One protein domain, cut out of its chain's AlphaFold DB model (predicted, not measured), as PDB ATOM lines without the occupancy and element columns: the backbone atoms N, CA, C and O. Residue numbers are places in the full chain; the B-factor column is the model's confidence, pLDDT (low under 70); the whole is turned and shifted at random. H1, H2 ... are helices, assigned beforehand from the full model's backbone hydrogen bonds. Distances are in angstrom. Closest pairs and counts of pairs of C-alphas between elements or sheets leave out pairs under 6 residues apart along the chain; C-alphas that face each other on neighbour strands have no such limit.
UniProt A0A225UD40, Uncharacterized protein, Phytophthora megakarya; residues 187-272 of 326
ATOM      1  N   GLU A 187       9.355  34.620 -24.183       69.31
ATOM      2  CA  GLU A 187      10.415  33.812 -23.557       69.31
ATOM      3  C   GLU A 187      10.041  32.328 -23.472       69.31
ATOM      4  O   GLU A 187      10.903  31.443 -23.477       69.31
ATOM      5  N   PHE A 188       8.742  32.016 -23.449       70.94
ATOM      6  CA  PHE A 188       8.276  30.636 -23.503       70.94
ATOM      7  C   PHE A 188       8.724  29.918 -24.788       70.94
ATOM      8  O   PHE A 188       9.000  28.723 -24.728       70.94
ATOM      9  N   VAL A 189       8.889  30.628 -25.911       77.25
ATOM     10  CA  VAL A 189       9.386  30.053 -27.171       77.25
ATOM     11  C   VAL A 189      10.853  29.641 -27.068       77.25
ATOM     12  O   VAL A 189      11.232  28.599 -27.603       77.25
ATOM     13  N   VAL A 190      11.672  30.386 -26.319       76.50
ATOM     14  CA  VAL A 190      13.062  29.991 -26.032       76.50
ATOM     15  C   VAL A 190      13.081  28.685 -25.241       76.50
ATOM     16  O   VAL A 190      13.796  27.756 -25.612       76.50
ATOM     17  N   ARG A 191      12.216  28.560 -24.226       73.62
ATOM     18  CA  ARG A 191      12.077  27.318 -23.443       73.62
ATOM     19  C   ARG A 191      11.579  26.140 -24.280       73.62
ATOM     20  O   ARG A 191      12.006  25.012 -24.046       73.62
ATOM     21  N   ILE A 192      10.687  26.384 -25.248       74.00
ATOM     22  CA  ILE A 192      10.277  25.360 -26.221       74.00
ATOM     23  C   ILE A 192      11.496  24.909 -27.030       74.00
ATOM     24  O   ILE A 192      11.745  23.711 -27.136       74.00
ATOM     25  N   ASN A 193      12.281  25.853 -27.549       77.50
ATOM     26  CA  ASN A 193      13.442  25.567 -28.383       77.50
ATOM     27  C   ASN A 193      14.543  24.788 -27.645       77.50
ATOM     28  O   ASN A 193      15.064  23.815 -28.177       77.50
ATOM     29  N   GLU A 194      14.861  25.152 -26.403       74.31
ATOM     30  CA  GLU A 194      15.860  24.446 -25.580       74.31
ATOM     31  C   GLU A 194      15.485  22.983 -25.303       74.31
ATOM     32  O   GLU A 194      16.359  22.131 -25.136       74.31
ATOM     33  N   ARG A 195      14.184  22.665 -25.292       66.00
ATOM     34  CA  ARG A 195      13.672  21.306 -25.063       66.00
ATOM     35  C   ARG A 195      13.605  20.441 -26.323       66.00
ATOM     36  O   ARG A 195      13.352  19.243 -26.201       66.00
ATOM     37  N   LEU A 196      13.818  21.006 -27.512       67.81
ATOM     38  CA  LEU A 196      13.935  20.225 -28.748       67.81
ATOM     39  C   LEU A 196      15.297  19.517 -28.813       67.81
ATOM     40  O   LEU A 196      16.257  19.953 -28.175       67.81
ATOM     41  N   ALA A 197      15.382  18.425 -29.580       66.06
ATOM     42  CA  ALA A 197      16.659  17.791 -29.922       66.06
ATOM     43  C   ALA A 197      17.554  18.793 -30.661       66.06
ATOM     44  O   ALA A 197      17.033  19.627 -31.401       66.06
ATOM     45  N   GLU A 198      18.870  18.728 -30.460       67.94
ATOM     46  CA  GLU A 198      19.816  19.734 -30.961       67.94
ATOM     47  C   GLU A 198      19.710  19.929 -32.479       67.94
ATOM     48  O   GLU A 198      19.672  21.066 -32.945       67.94
ATOM     49  N   GLU A 199      19.489  18.846 -33.233       69.06
ATOM     50  CA  GLU A 199      19.305  18.897 -34.694       69.06
ATOM     51  C   GLU A 199      18.008  19.598 -35.146       69.06
ATOM     52  O   GLU A 199      17.803  19.862 -36.332       69.06
ATOM     53  N   ARG A 200      17.088  19.860 -34.214       70.44
ATOM     54  CA  ARG A 200      15.747  20.415 -34.450       70.44
ATOM     55  C   ARG A 200      15.586  21.815 -33.848       70.44
ATOM     56  O   ARG A 200      14.492  22.377 -33.939       70.44
ATOM     57  N   ARG A 201      16.635  22.355 -33.215       77.00
ATOM     58  CA  ARG A 201      16.633  23.682 -32.587       77.00
ATOM     59  C   ARG A 201      16.878  24.778 -33.613       77.00
ATOM     60  O   ARG A 201      17.690  24.640 -34.520       77.00
ATOM     61  N   VAL A 202      16.237  25.915 -33.389       81.06
ATOM     62  CA  VAL A 202      16.630  27.186 -33.996       81.06
ATOM     63  C   VAL A 202      17.830  27.740 -33.231       81.06
ATOM     64  O   VAL A 202      17.866  27.686 -31.998       81.06
ATOM     65  N   GLY A 203      18.815  28.293 -33.941       79.12
ATOM     66  CA  GLY A 203      19.975  28.931 -33.318       79.12
ATOM     67  C   GLY A 203      19.554  30.016 -32.321       79.12
ATOM     68  O   GLY A 203      18.766  30.900 -32.652       79.12
ATOM     69  N   GLY A 204      20.077  29.967 -31.091       74.81
ATOM     70  CA  GLY A 204      19.590  30.809 -29.990       74.81
ATOM     71  C   GLY A 204      19.722  32.320 -30.222       74.81
ATOM     72  O   GLY A 204      18.902  33.081 -29.721       74.81
ATOM     73  N   VAL A 205      20.722  32.763 -30.994       78.38
ATOM     74  CA  VAL A 205      20.894  34.184 -31.359       78.38
ATOM     75  C   VAL A 205      19.784  34.630 -32.313       78.38
ATOM     76  O   VAL A 205      19.077  35.586 -32.010       78.38
ATOM     77  N   VAL A 206      19.578  33.873 -33.395       81.12
ATOM     78  CA  VAL A 206      18.537  34.128 -34.401       81.12
ATOM     79  C   VAL A 206      17.152  34.077 -33.763       81.12
ATOM     80  O   VAL A 206      16.321  34.947 -33.997       81.12
ATOM     81  N   LEU A 207      16.907  33.099 -32.886       82.81
ATOM     82  CA  LEU A 207      15.627  32.986 -32.199       82.81
ATOM     83  C   LEU A 207      15.347  34.201 -31.304       82.81
ATOM     84  O   LEU A 207      14.241  34.726 -31.333       82.81
ATOM     85  N   ARG A 208      16.327  34.674 -30.524       79.75
ATOM     86  CA  ARG A 208      16.131  35.853 -29.664       79.75
ATOM     87  C   ARG A 208      15.834  37.114 -30.471       79.75
ATOM     88  O   ARG A 208      14.986  37.898 -30.056       79.75
ATOM     89  N   GLU A 209      16.483  37.295 -31.616       81.56
ATOM     90  CA  GLU A 209      16.210  38.414 -32.524       81.56
ATOM     91  C   GLU A 209      14.773  38.353 -33.067       81.56
ATOM     92  O   GLU A 209      14.024  39.323 -32.948       81.56
ATOM     93  N   ILE A 210      14.341  37.179 -33.543       82.31
ATOM     94  CA  ILE A 210      12.965  36.958 -34.015       82.31
ATOM     95  C   ILE A 210      11.952  37.261 -32.905       82.31
ATOM     96  O   ILE A 210      10.962  37.950 -33.141       82.31
ATOM     97  N   LEU A 211      12.198  36.784 -31.684       81.94
ATOM     98  CA  LEU A 211      11.285  36.993 -30.559       81.94
ATOM     99  C   LEU A 211      11.260  38.449 -30.079       81.94
ATOM    100  O   LEU A 211      10.201  38.918 -29.676       81.94
ATOM    101  N   THR A 212      12.375  39.177 -30.176       81.94
ATOM    102  CA  THR A 212      12.443  40.615 -29.847       81.94
ATOM    103  C   THR A 212      11.623  41.451 -30.833       81.94
ATOM    104  O   THR A 212      10.931  42.399 -30.455       81.94
ATOM    105  N   HIS A 213      11.647  41.084 -32.113       79.12
ATOM    106  CA  HIS A 213      10.788  41.710 -33.114       79.12
ATOM    107  C   HIS A 213       9.319  41.293 -32.957       79.12
ATOM    108  O   HIS A 213       8.430  42.135 -33.049       79.12
ATOM    109  N   ALA A 214       9.048  40.027 -32.634       78.44
ATOM    110  CA  ALA A 214       7.690  39.549 -32.385       78.44
ATOM    111  C   ALA A 214       7.051  40.212 -31.150       78.44
ATOM    112  O   ALA A 214       5.870  40.562 -31.180       78.44
ATOM    113  N   SER A 215       7.816  40.421 -30.074       75.31
ATOM    114  CA  SER A 215       7.323  41.041 -28.837       75.31
ATOM    115  C   SER A 215       6.948  42.511 -29.028       75.31
ATOM    116  O   SER A 215       5.983  42.982 -28.427       75.31
ATOM    117  N   THR A 216       7.660  43.215 -29.913       73.69
ATOM    118  CA  THR A 216       7.435  44.631 -30.254       73.69
ATOM    119  C   THR A 216       6.453  44.841 -31.410       73.69
ATOM    120  O   THR A 216       6.024  45.970 -31.660       73.69
ATOM    121  N   MET A 217       6.044  43.765 -32.091       72.81
ATOM    122  CA  MET A 217       5.083  43.815 -33.186       72.81
ATOM    123  C   MET A 217       3.719  44.310 -32.689       72.81
ATOM    124  O   MET A 217       3.129  43.755 -31.754       72.81
ATOM    125  N   GLN A 218       3.212  45.365 -33.332       64.88
ATOM    126  CA  GLN A 218       1.863  45.864 -33.093       64.88
ATOM    127  C   GLN A 218       0.876  44.976 -33.837       64.88
ATOM    128  O   GLN A 218       0.908  44.886 -35.062       64.88
ATOM    129  N   ILE A 219       0.002  44.323 -33.083       65.12
ATOM    130  CA  ILE A 219      -1.094  43.541 -33.635       65.12
ATOM    131  C   ILE A 219      -2.382  44.179 -33.158       65.12
ATOM    132  O   ILE A 219      -2.607  44.295 -31.953       65.12
ATOM    133  N   ALA A 220      -3.207  44.607 -34.109       55.84
ATOM    134  CA  ALA A 220      -4.562  45.027 -33.820       55.84
ATOM    135  C   ALA A 220      -5.341  43.799 -33.335       55.84
ATOM    136  O   ALA A 220      -5.624  42.885 -34.109       55.84
ATOM    137  N   VAL A 221      -5.644  43.753 -32.039       57.12
ATOM    138  CA  VAL A 221      -6.687  42.866 -31.530       57.12
ATOM    139  C   VAL A 221      -7.992  43.520 -31.965       57.12
ATOM    140  O   VAL A 221      -8.409  44.516 -31.380       57.12
ATOM    141  N   GLU A 222      -8.587  43.049 -33.060       48.00
ATOM    142  CA  GLU A 222      -9.953  43.454 -33.385       48.00
ATOM    143  C   GLU A 222     -10.840  43.021 -32.220       48.00
ATOM    144  O   GLU A 222     -10.865  41.847 -31.853       48.00
ATOM    145  N   ASN A 223     -11.497  44.002 -31.599       45.41
ATOM    146  CA  ASN A 223     -12.366  43.839 -30.440       45.41
ATOM    147  C   ASN A 223     -13.522  42.885 -30.772       45.41
ATOM    148  O   ASN A 223     -14.613  43.315 -31.139       45.41
ATOM    149  N   GLN A 224     -13.285  41.587 -30.634       46.50
ATOM    150  CA  GLN A 224     -14.307  40.555 -30.629       46.50
ATOM    151  C   GLN A 224     -14.236  39.812 -29.300       46.50
ATOM    152  O   GLN A 224     -13.705  38.713 -29.218       46.50
ATOM    153  N   SER A 225     -14.763  40.444 -28.255       44.28
ATOM    154  CA  SER A 225     -15.758  39.811 -27.385       44.28
ATOM    155  C   SER A 225     -16.174  40.788 -26.290       44.28
ATOM    156  O   SER A 225     -15.375  41.154 -25.424       44.28
ATOM    157  N   ASP A 226     -17.449  41.156 -26.320       47.28
ATOM    158  CA  ASP A 226     -18.236  41.419 -25.121       47.28
ATOM    159  C   ASP A 226     -17.888  40.398 -24.020       47.28
ATOM    160  O   ASP A 226     -17.938  39.194 -24.253       47.28
ATOM    161  N   GLY A 227     -17.562  40.888 -22.824       50.53
ATOM    162  CA  GLY A 227     -17.674  40.155 -21.560       50.53
ATOM    163  C   GLY A 227     -16.748  38.948 -21.315       50.53
ATOM    164  O   GLY A 227     -16.997  37.838 -21.770       50.53
ATOM    165  N   THR A 228     -15.845  39.108 -20.339       49.62
ATOM    166  CA  THR A 228     -15.278  38.025 -19.493       49.62
ATOM    167  C   THR A 228     -14.090  37.212 -20.033       49.62
ATOM    168  O   THR A 228     -13.932  36.057 -19.645       49.62
ATOM    169  N   MET A 229     -13.188  37.778 -20.843       55.19
ATOM    170  CA  MET A 229     -11.858  37.159 -21.000       55.19
ATOM    171  C   MET A 229     -10.961  37.482 -19.804       55.19
ATOM    172  O   MET A 229     -10.842  38.629 -19.368       55.19
ATOM    173  N   THR A 230     -10.319  36.454 -19.257       64.50
ATOM    174  CA  THR A 230      -9.279  36.639 -18.242       64.50
ATOM    175  C   THR A 230      -8.038  37.271 -18.880       64.50
ATOM    176  O   THR A 230      -7.739  37.042 -20.051       64.50
ATOM    177  N   LYS A 231      -7.256  38.040 -18.106       66.25
ATOM    178  CA  LYS A 231      -5.993  38.648 -18.585       66.25
ATOM    179  C   LYS A 231      -5.024  37.622 -19.197       66.25
ATOM    180  O   LYS A 231      -4.177  37.969 -20.014       66.25
ATOM    181  N   GLU A 232      -5.130  36.364 -18.777       62.62
ATOM    182  CA  GLU A 232      -4.338  35.248 -19.295       62.62
ATOM    183  C   GLU A 232      -4.784  34.824 -20.700       62.62
ATOM    184  O   GLU A 232      -3.934  34.606 -21.563       62.62
ATOM    185  N   GLU A 233      -6.092  34.764 -20.956       66.62
ATOM    186  CA  GLU A 233      -6.664  34.440 -22.272       66.62
ATOM    187  C   GLU A 233      -6.413  35.554 -23.293       66.62
ATOM    188  O   GLU A 233      -6.080  35.272 -24.446       66.62
ATOM    189  N   GLU A 234      -6.476  36.819 -22.869       70.06
ATOM    190  CA  GLU A 234      -6.142  37.967 -23.720       70.06
ATOM    191  C   GLU A 234      -4.667  37.931 -24.151       70.06
ATOM    192  O   GLU A 234      -4.347  38.046 -25.336       70.06
ATOM    193  N   ARG A 235      -3.749  37.684 -23.207       69.94
ATOM    194  CA  ARG A 235      -2.317  37.527 -23.508       69.94
ATOM    195  C   ARG A 235      -2.043  36.318 -24.391       69.94
ATOM    196  O   ARG A 235      -1.225  36.408 -25.302       69.94
ATOM    197  N   LEU A 236      -2.729  35.201 -24.158       71.88
ATOM    198  CA  LEU A 236      -2.601  34.023 -25.008       71.88
ATOM    199  C   LEU A 236      -3.045  34.324 -26.439       71.88
ATOM    200  O   LEU A 236      -2.320  34.011 -27.375       71.88
ATOM    201  N   THR A 237      -4.175  35.008 -26.604       76.81
ATOM    202  CA  THR A 237      -4.667  35.466 -27.910       76.81
ATOM    203  C   THR A 237      -3.635  36.358 -28.598       76.81
ATOM    204  O   THR A 237      -3.297  36.148 -29.763       76.81
ATOM    205  N   GLN A 238      -3.041  37.297 -27.861       76.00
ATOM    206  CA  GLN A 238      -1.974  38.157 -28.368       76.00
ATOM    207  C   GLN A 238      -0.703  37.397 -28.781       76.00
ATOM    208  O   GLN A 238      -0.044  37.804 -29.741       76.00
ATOM    209  N   ILE A 239      -0.351  36.315 -28.082       79.06
ATOM    210  CA  ILE A 239       0.744  35.413 -28.459       79.06
ATOM    211  C   ILE A 239       0.383  34.658 -29.739       79.06
ATOM    212  O   ILE A 239       1.194  34.621 -30.663       79.06
ATOM    213  N   VAL A 240      -0.827  34.089 -29.826       82.19
ATOM    214  CA  VAL A 240      -1.263  33.336 -31.010       82.19
ATOM    215  C   VAL A 240      -1.225  34.222 -32.249       82.19
ATOM    216  O   VAL A 240      -0.634  33.830 -33.250       82.19
ATOM    217  N   LEU A 241      -1.764  35.440 -32.172       82.56
ATOM    218  CA  LEU A 241      -1.760  36.358 -33.310       82.56
ATOM    219  C   LEU A 241      -0.336  36.713 -33.775       82.56
ATOM    220  O   LEU A 241      -0.103  36.859 -34.972       82.56
ATOM    221  N   ARG A 242       0.627  36.818 -32.848       82.06
ATOM    222  CA  ARG A 242       2.045  37.067 -33.172       82.06
ATOM    223  C   ARG A 242       2.688  35.873 -33.845       82.06
ATOM    224  O   ARG A 242       3.324  36.037 -34.882       82.06
ATOM    225  N   VAL A 243       2.485  34.683 -33.288       83.81
ATOM    226  CA  VAL A 243       3.028  33.435 -33.830       83.81
ATOM    227  C   VAL A 243       2.440  33.131 -35.210       83.81
ATOM    228  O   VAL A 243       3.171  32.726 -36.106       83.81
ATOM    229  N   GLN A 244       1.143  33.361 -35.404       85.00
ATOM    230  CA  GLN A 244       0.461  33.116 -36.675       85.00
ATOM    231  C   GLN A 244       0.615  34.260 -37.685       85.00
ATOM    232  O   GLN A 244       0.074  34.170 -38.785       85.00
ATOM    233  N   SER A 245       1.355  35.325 -37.366       86.00
ATOM    234  CA  SER A 245       1.626  36.390 -38.331       86.00
ATOM    235  C   SER A 245       2.515  35.901 -39.479       86.00
ATOM    236  O   SER A 245       3.428  35.098 -39.271       86.00
ATOM    237  N   ASP A 246       2.291  36.425 -40.687       84.81
ATOM    238  CA  ASP A 246       3.092  36.066 -41.865       84.81
ATOM    239  C   ASP A 246       4.585  36.303 -41.637       84.81
ATOM    240  O   ASP A 246       5.411  35.459 -41.984       84.81
ATOM    241  N   TRP A 247       4.918  37.424 -40.988       87.50
ATOM    242  CA  TRP A 247       6.292  37.783 -40.663       87.50
ATOM    243  C   TRP A 247       6.950  36.755 -39.737       87.50
ATOM    244  O   TRP A 247       8.070  36.319 -40.007       87.50
ATOM    245  N   PHE A 248       6.264  36.330 -38.669       85.62
ATOM    246  CA  PHE A 248       6.819  35.360 -37.724       85.62
ATOM    247  C   PHE A 248       6.997  33.989 -38.374       85.62
ATOM    248  O   PHE A 248       8.037  33.352 -38.202       85.62
ATOM    249  N   GLN A 249       6.009  33.552 -39.158       88.00
ATOM    250  CA  GLN A 249       6.076  32.298 -39.900       88.00
ATOM    251  C   GLN A 249       7.253  32.294 -40.888       88.00
ATOM    252  O   GLN A 249       8.019  31.331 -40.910       88.00
ATOM    253  N   ASP A 250       7.469  33.387 -41.629       84.94
ATOM    254  CA  ASP A 250       8.614  33.533 -42.537       84.94
ATOM    255  C   ASP A 250       9.953  33.552 -41.806       84.94
ATOM    256  O   ASP A 250      10.915  32.920 -42.243       84.94
ATOM    257  N   ALA A 251      10.031  34.272 -40.688       85.50
ATOM    258  CA  ALA A 251      11.246  34.364 -39.894       85.50
ATOM    259  C   ALA A 251      11.640  32.997 -39.309       85.50
ATOM    260  O   ALA A 251      12.804  32.600 -39.376       85.50
ATOM    261  N   ILE A 252      10.665  32.239 -38.799       85.88
ATOM    262  CA  ILE A 252      10.879  30.891 -38.264       85.88
ATOM    263  C   ILE A 252      11.234  29.892 -39.369       85.88
ATOM    264  O   ILE A 252      12.132  29.075 -39.168       85.88
ATOM    265  N   LEU A 253      10.596  29.964 -40.541       84.19
ATOM    266  CA  LEU A 253      10.941  29.119 -41.690       84.19
ATOM    267  C   LEU A 253      12.371  29.384 -42.177       84.19
ATOM    268  O   LEU A 253      13.144  28.438 -42.337       84.19
ATOM    269  N   LYS A 254      12.764  30.658 -42.314       85.75
ATOM    270  CA  LYS A 254      14.142  31.055 -42.662       85.75
ATOM    271  C   LYS A 254      15.173  30.558 -41.652       85.75
ATOM    272  O   LYS A 254      16.299  30.251 -42.029       85.75
ATOM    273  N   ALA A 255      14.786  30.442 -40.385       83.56
ATOM    274  CA  ALA A 255      15.637  29.936 -39.316       83.56
ATOM    275  C   ALA A 255      15.602  28.398 -39.164       83.56
ATOM    276  O   ALA A 255      16.062  27.875 -38.148       83.56
ATOM    277  N   ASN A 256      15.040  27.669 -40.141       80.88
ATOM    278  CA  ASN A 256      14.822  26.215 -40.111       80.88
ATOM    279  C   ASN A 256      14.009  25.734 -38.887       80.88
ATOM    280  O   ASN A 256      14.119  24.601 -38.416       80.88
ATOM    281  N   GLY A 257      13.154  26.603 -38.354       82.12
ATOM    282  CA  GLY A 257      12.406  26.397 -37.121       82.12
ATOM    283  C   GLY A 257      11.060  25.712 -37.295       82.12
ATOM    284  O   GLY A 257      10.190  25.874 -36.445       82.12
ATOM    285  N   ARG A 258      10.856  24.923 -38.355       81.81
ATOM    286  CA  ARG A 258       9.593  24.196 -38.592       81.81
ATOM    287  C   ARG A 258       9.169  23.366 -37.377       81.81
ATOM    288  O   ARG A 258       8.019  23.387 -36.957       81.81
ATOM    289  N   CYS A 259      10.141  22.700 -36.763       76.38
ATOM    290  CA  CYS A 259       9.956  21.873 -35.572       76.38
ATOM    291  C   CYS A 259       9.574  22.705 -34.346       76.38
ATOM    292  O   CYS A 259       8.785  22.261 -33.517       76.38
ATOM    293  N   LEU A 260      10.130  23.914 -34.248       79.75
ATOM    294  CA  LEU A 260       9.803  24.877 -33.208       79.75
ATOM    295  C   LEU A 260       8.391  25.435 -33.400       79.75
ATOM    296  O   LEU A 260       7.642  25.513 -32.433       79.75
ATOM    297  N   TYR A 261       7.988  25.740 -34.633       83.88
ATOM    298  CA  TYR A 261       6.618  26.157 -34.940       83.88
ATOM    299  C   TYR A 261       5.598  25.066 -34.595       83.88
ATOM    300  O   TYR A 261       4.597  25.330 -33.929       83.88
ATOM    301  N   ASP A 262       5.884  23.816 -34.970       79.94
ATOM    302  CA  ASP A 262       5.060  22.656 -34.617       79.94
ATOM    303  C   ASP A 262       4.910  22.501 -33.102       79.94
ATOM    304  O   ASP A 262       3.815  22.206 -32.612       79.94
ATOM    305  N   ALA A 263       6.002  22.735 -32.377       75.44
ATOM    306  CA  ALA A 263       6.043  22.669 -30.930       75.44
ATOM    307  C   ALA A 263       5.223  23.784 -30.269       75.44
ATOM    308  O   ALA A 263       4.429  23.504 -29.373       75.44
ATOM    309  N   ILE A 264       5.359  25.029 -30.740       81.69
ATOM    310  CA  ILE A 264       4.560  26.174 -30.279       81.69
ATOM    311  C   ILE A 264       3.073  25.909 -30.510       81.69
ATOM    312  O   ILE A 264       2.273  26.048 -29.583       81.69
ATOM    313  N   ARG A 265       2.711  25.459 -31.716       81.69
ATOM    314  CA  ARG A 265       1.340  25.078 -32.060       81.69
ATOM    315  C   ARG A 265       0.801  24.030 -31.096       81.69
ATOM    316  O   ARG A 265      -0.279  24.222 -30.558       81.69
ATOM    317  N   GLN A 266       1.555  22.957 -30.844       74.25
ATOM    318  CA  GLN A 266       1.137  21.893 -29.928       74.25
ATOM    319  C   GLN A 266       0.906  22.413 -28.503       74.25
ATOM    320  O   GLN A 266      -0.087  22.052 -27.874       74.25
ATOM    321  N   VAL A 267       1.793  23.279 -28.008       72.31
ATOM    322  CA  VAL A 267       1.663  23.898 -26.682       72.31
ATOM    323  C   VAL A 267       0.401  24.759 -26.599       72.31
ATOM    324  O   VAL A 267      -0.357  24.633 -25.640       72.31
ATOM    325  N   ILE A 268       0.133  25.591 -27.607       77.44
ATOM    326  CA  ILE A 268      -1.026  26.493 -27.613       77.44
ATOM    327  C   ILE A 268      -2.337  25.713 -27.775       77.44
ATOM    328  O   ILE A 268      -3.261  25.929 -26.995       77.44
ATOM    329  N   THR A 269      -2.411  24.749 -28.702       77.00
ATOM    330  CA  THR A 269      -3.622  23.927 -28.902       77.00
ATOM    331  C   THR A 269      -3.989  23.104 -27.671       77.00
ATOM    332  O   THR A 269      -5.161  22.809 -27.453       77.00
ATOM    333  N   ASN A 270      -2.997  22.742 -26.853       67.38
ATOM    334  CA  ASN A 270      -3.224  22.023 -25.604       67.38
ATOM    335  C   ASN A 270      -3.849  22.906 -24.516       67.38
ATOM    336  O   ASN A 270      -4.609  22.400 -23.695       67.38
ATOM    337  N   VAL A 271      -3.522  24.202 -24.493       66.81
ATOM    338  CA  VAL A 271      -4.093  25.164 -23.538       66.81
ATOM    339  C   VAL A 271      -5.478  25.613 -24.001       66.81
ATOM    340  O   VAL A 271      -6.417  25.633 -23.207       66.81
ATOM    341  N   SER A 272      -5.628  25.927 -25.286       64.38
ATOM    342  CA  SER A 272      -6.895  26.359 -25.873       64.38
ATOM    343  C   SER A 272      -6.967  26.002 -27.357       64.38
ATOM    344  O   SER A 272      -6.464  26.696 -28.241       64.38
TER     345      SER A 272
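This is residues 187 to 272 of the 326 residues of an uncharacterized protein of Phytophthora megakarya (UniProt A0A225UD40). Five short helices make a small body: H1 and H2 form a helical hairpin, H4 runs beside H2, and H5 crosses from H4 past H1, with H3 reaching the last part of H2 by its own end. Residues 222 to 232, of which 231 and 232 belong to H3, stick out from the body and add to the length; without them the body spans 35 by 25 by 18 A. The printed part has 86 residues, with H1 to H5 in chain order and no named strand; its class is all helix. It is compact, with a radius of gyration of the C-alphas of 13.5 A, and elongated, spanning 45 by 25 by 17 A.

H1, residues 187 to 194, touches H2, residues 204 to 216, closest at C-alphas 190 and 207, 7.3 A; this hairpin has a shallow tilt of 22 degrees, opposite ways. H2 and H3, residues 231 to 243, only just touch, with 3 pairs of C-alphas within 8 A, the closest being 214 and 242, 6.2 A. H4, residues 246 to 254, touches H2 at a shallow tilt of 3 degrees, opposite ways, closest at C-alphas 210 and 251, 6.7 A. H5, residues 258 to 271, touches H1 with residues 260 to 264 alone, at a steep tilt of 54 degrees; C-alphas 193 and 260 are closest, 6.1 A. H2 and H5 are apart. In H1 to H5 every O i to N i+4 pair is within hydrogen-bond range.

H1 begins at C-alpha 187 (10.415, 33.812, -23.557) and H5 ends at C-alpha 271 (-4.093, 25.164, -23.538). From first to last C-alpha H2 measures 18.4 A, H3 18.5 A and H5 20.4 A.

C-alphas 199 and 226 are farthest apart, 44.8 A. The printed part has no cut. The link from H2 to H3 is long, 14 residues. Residues under pLDDT 70 include 195 to 199 and 218 to 233.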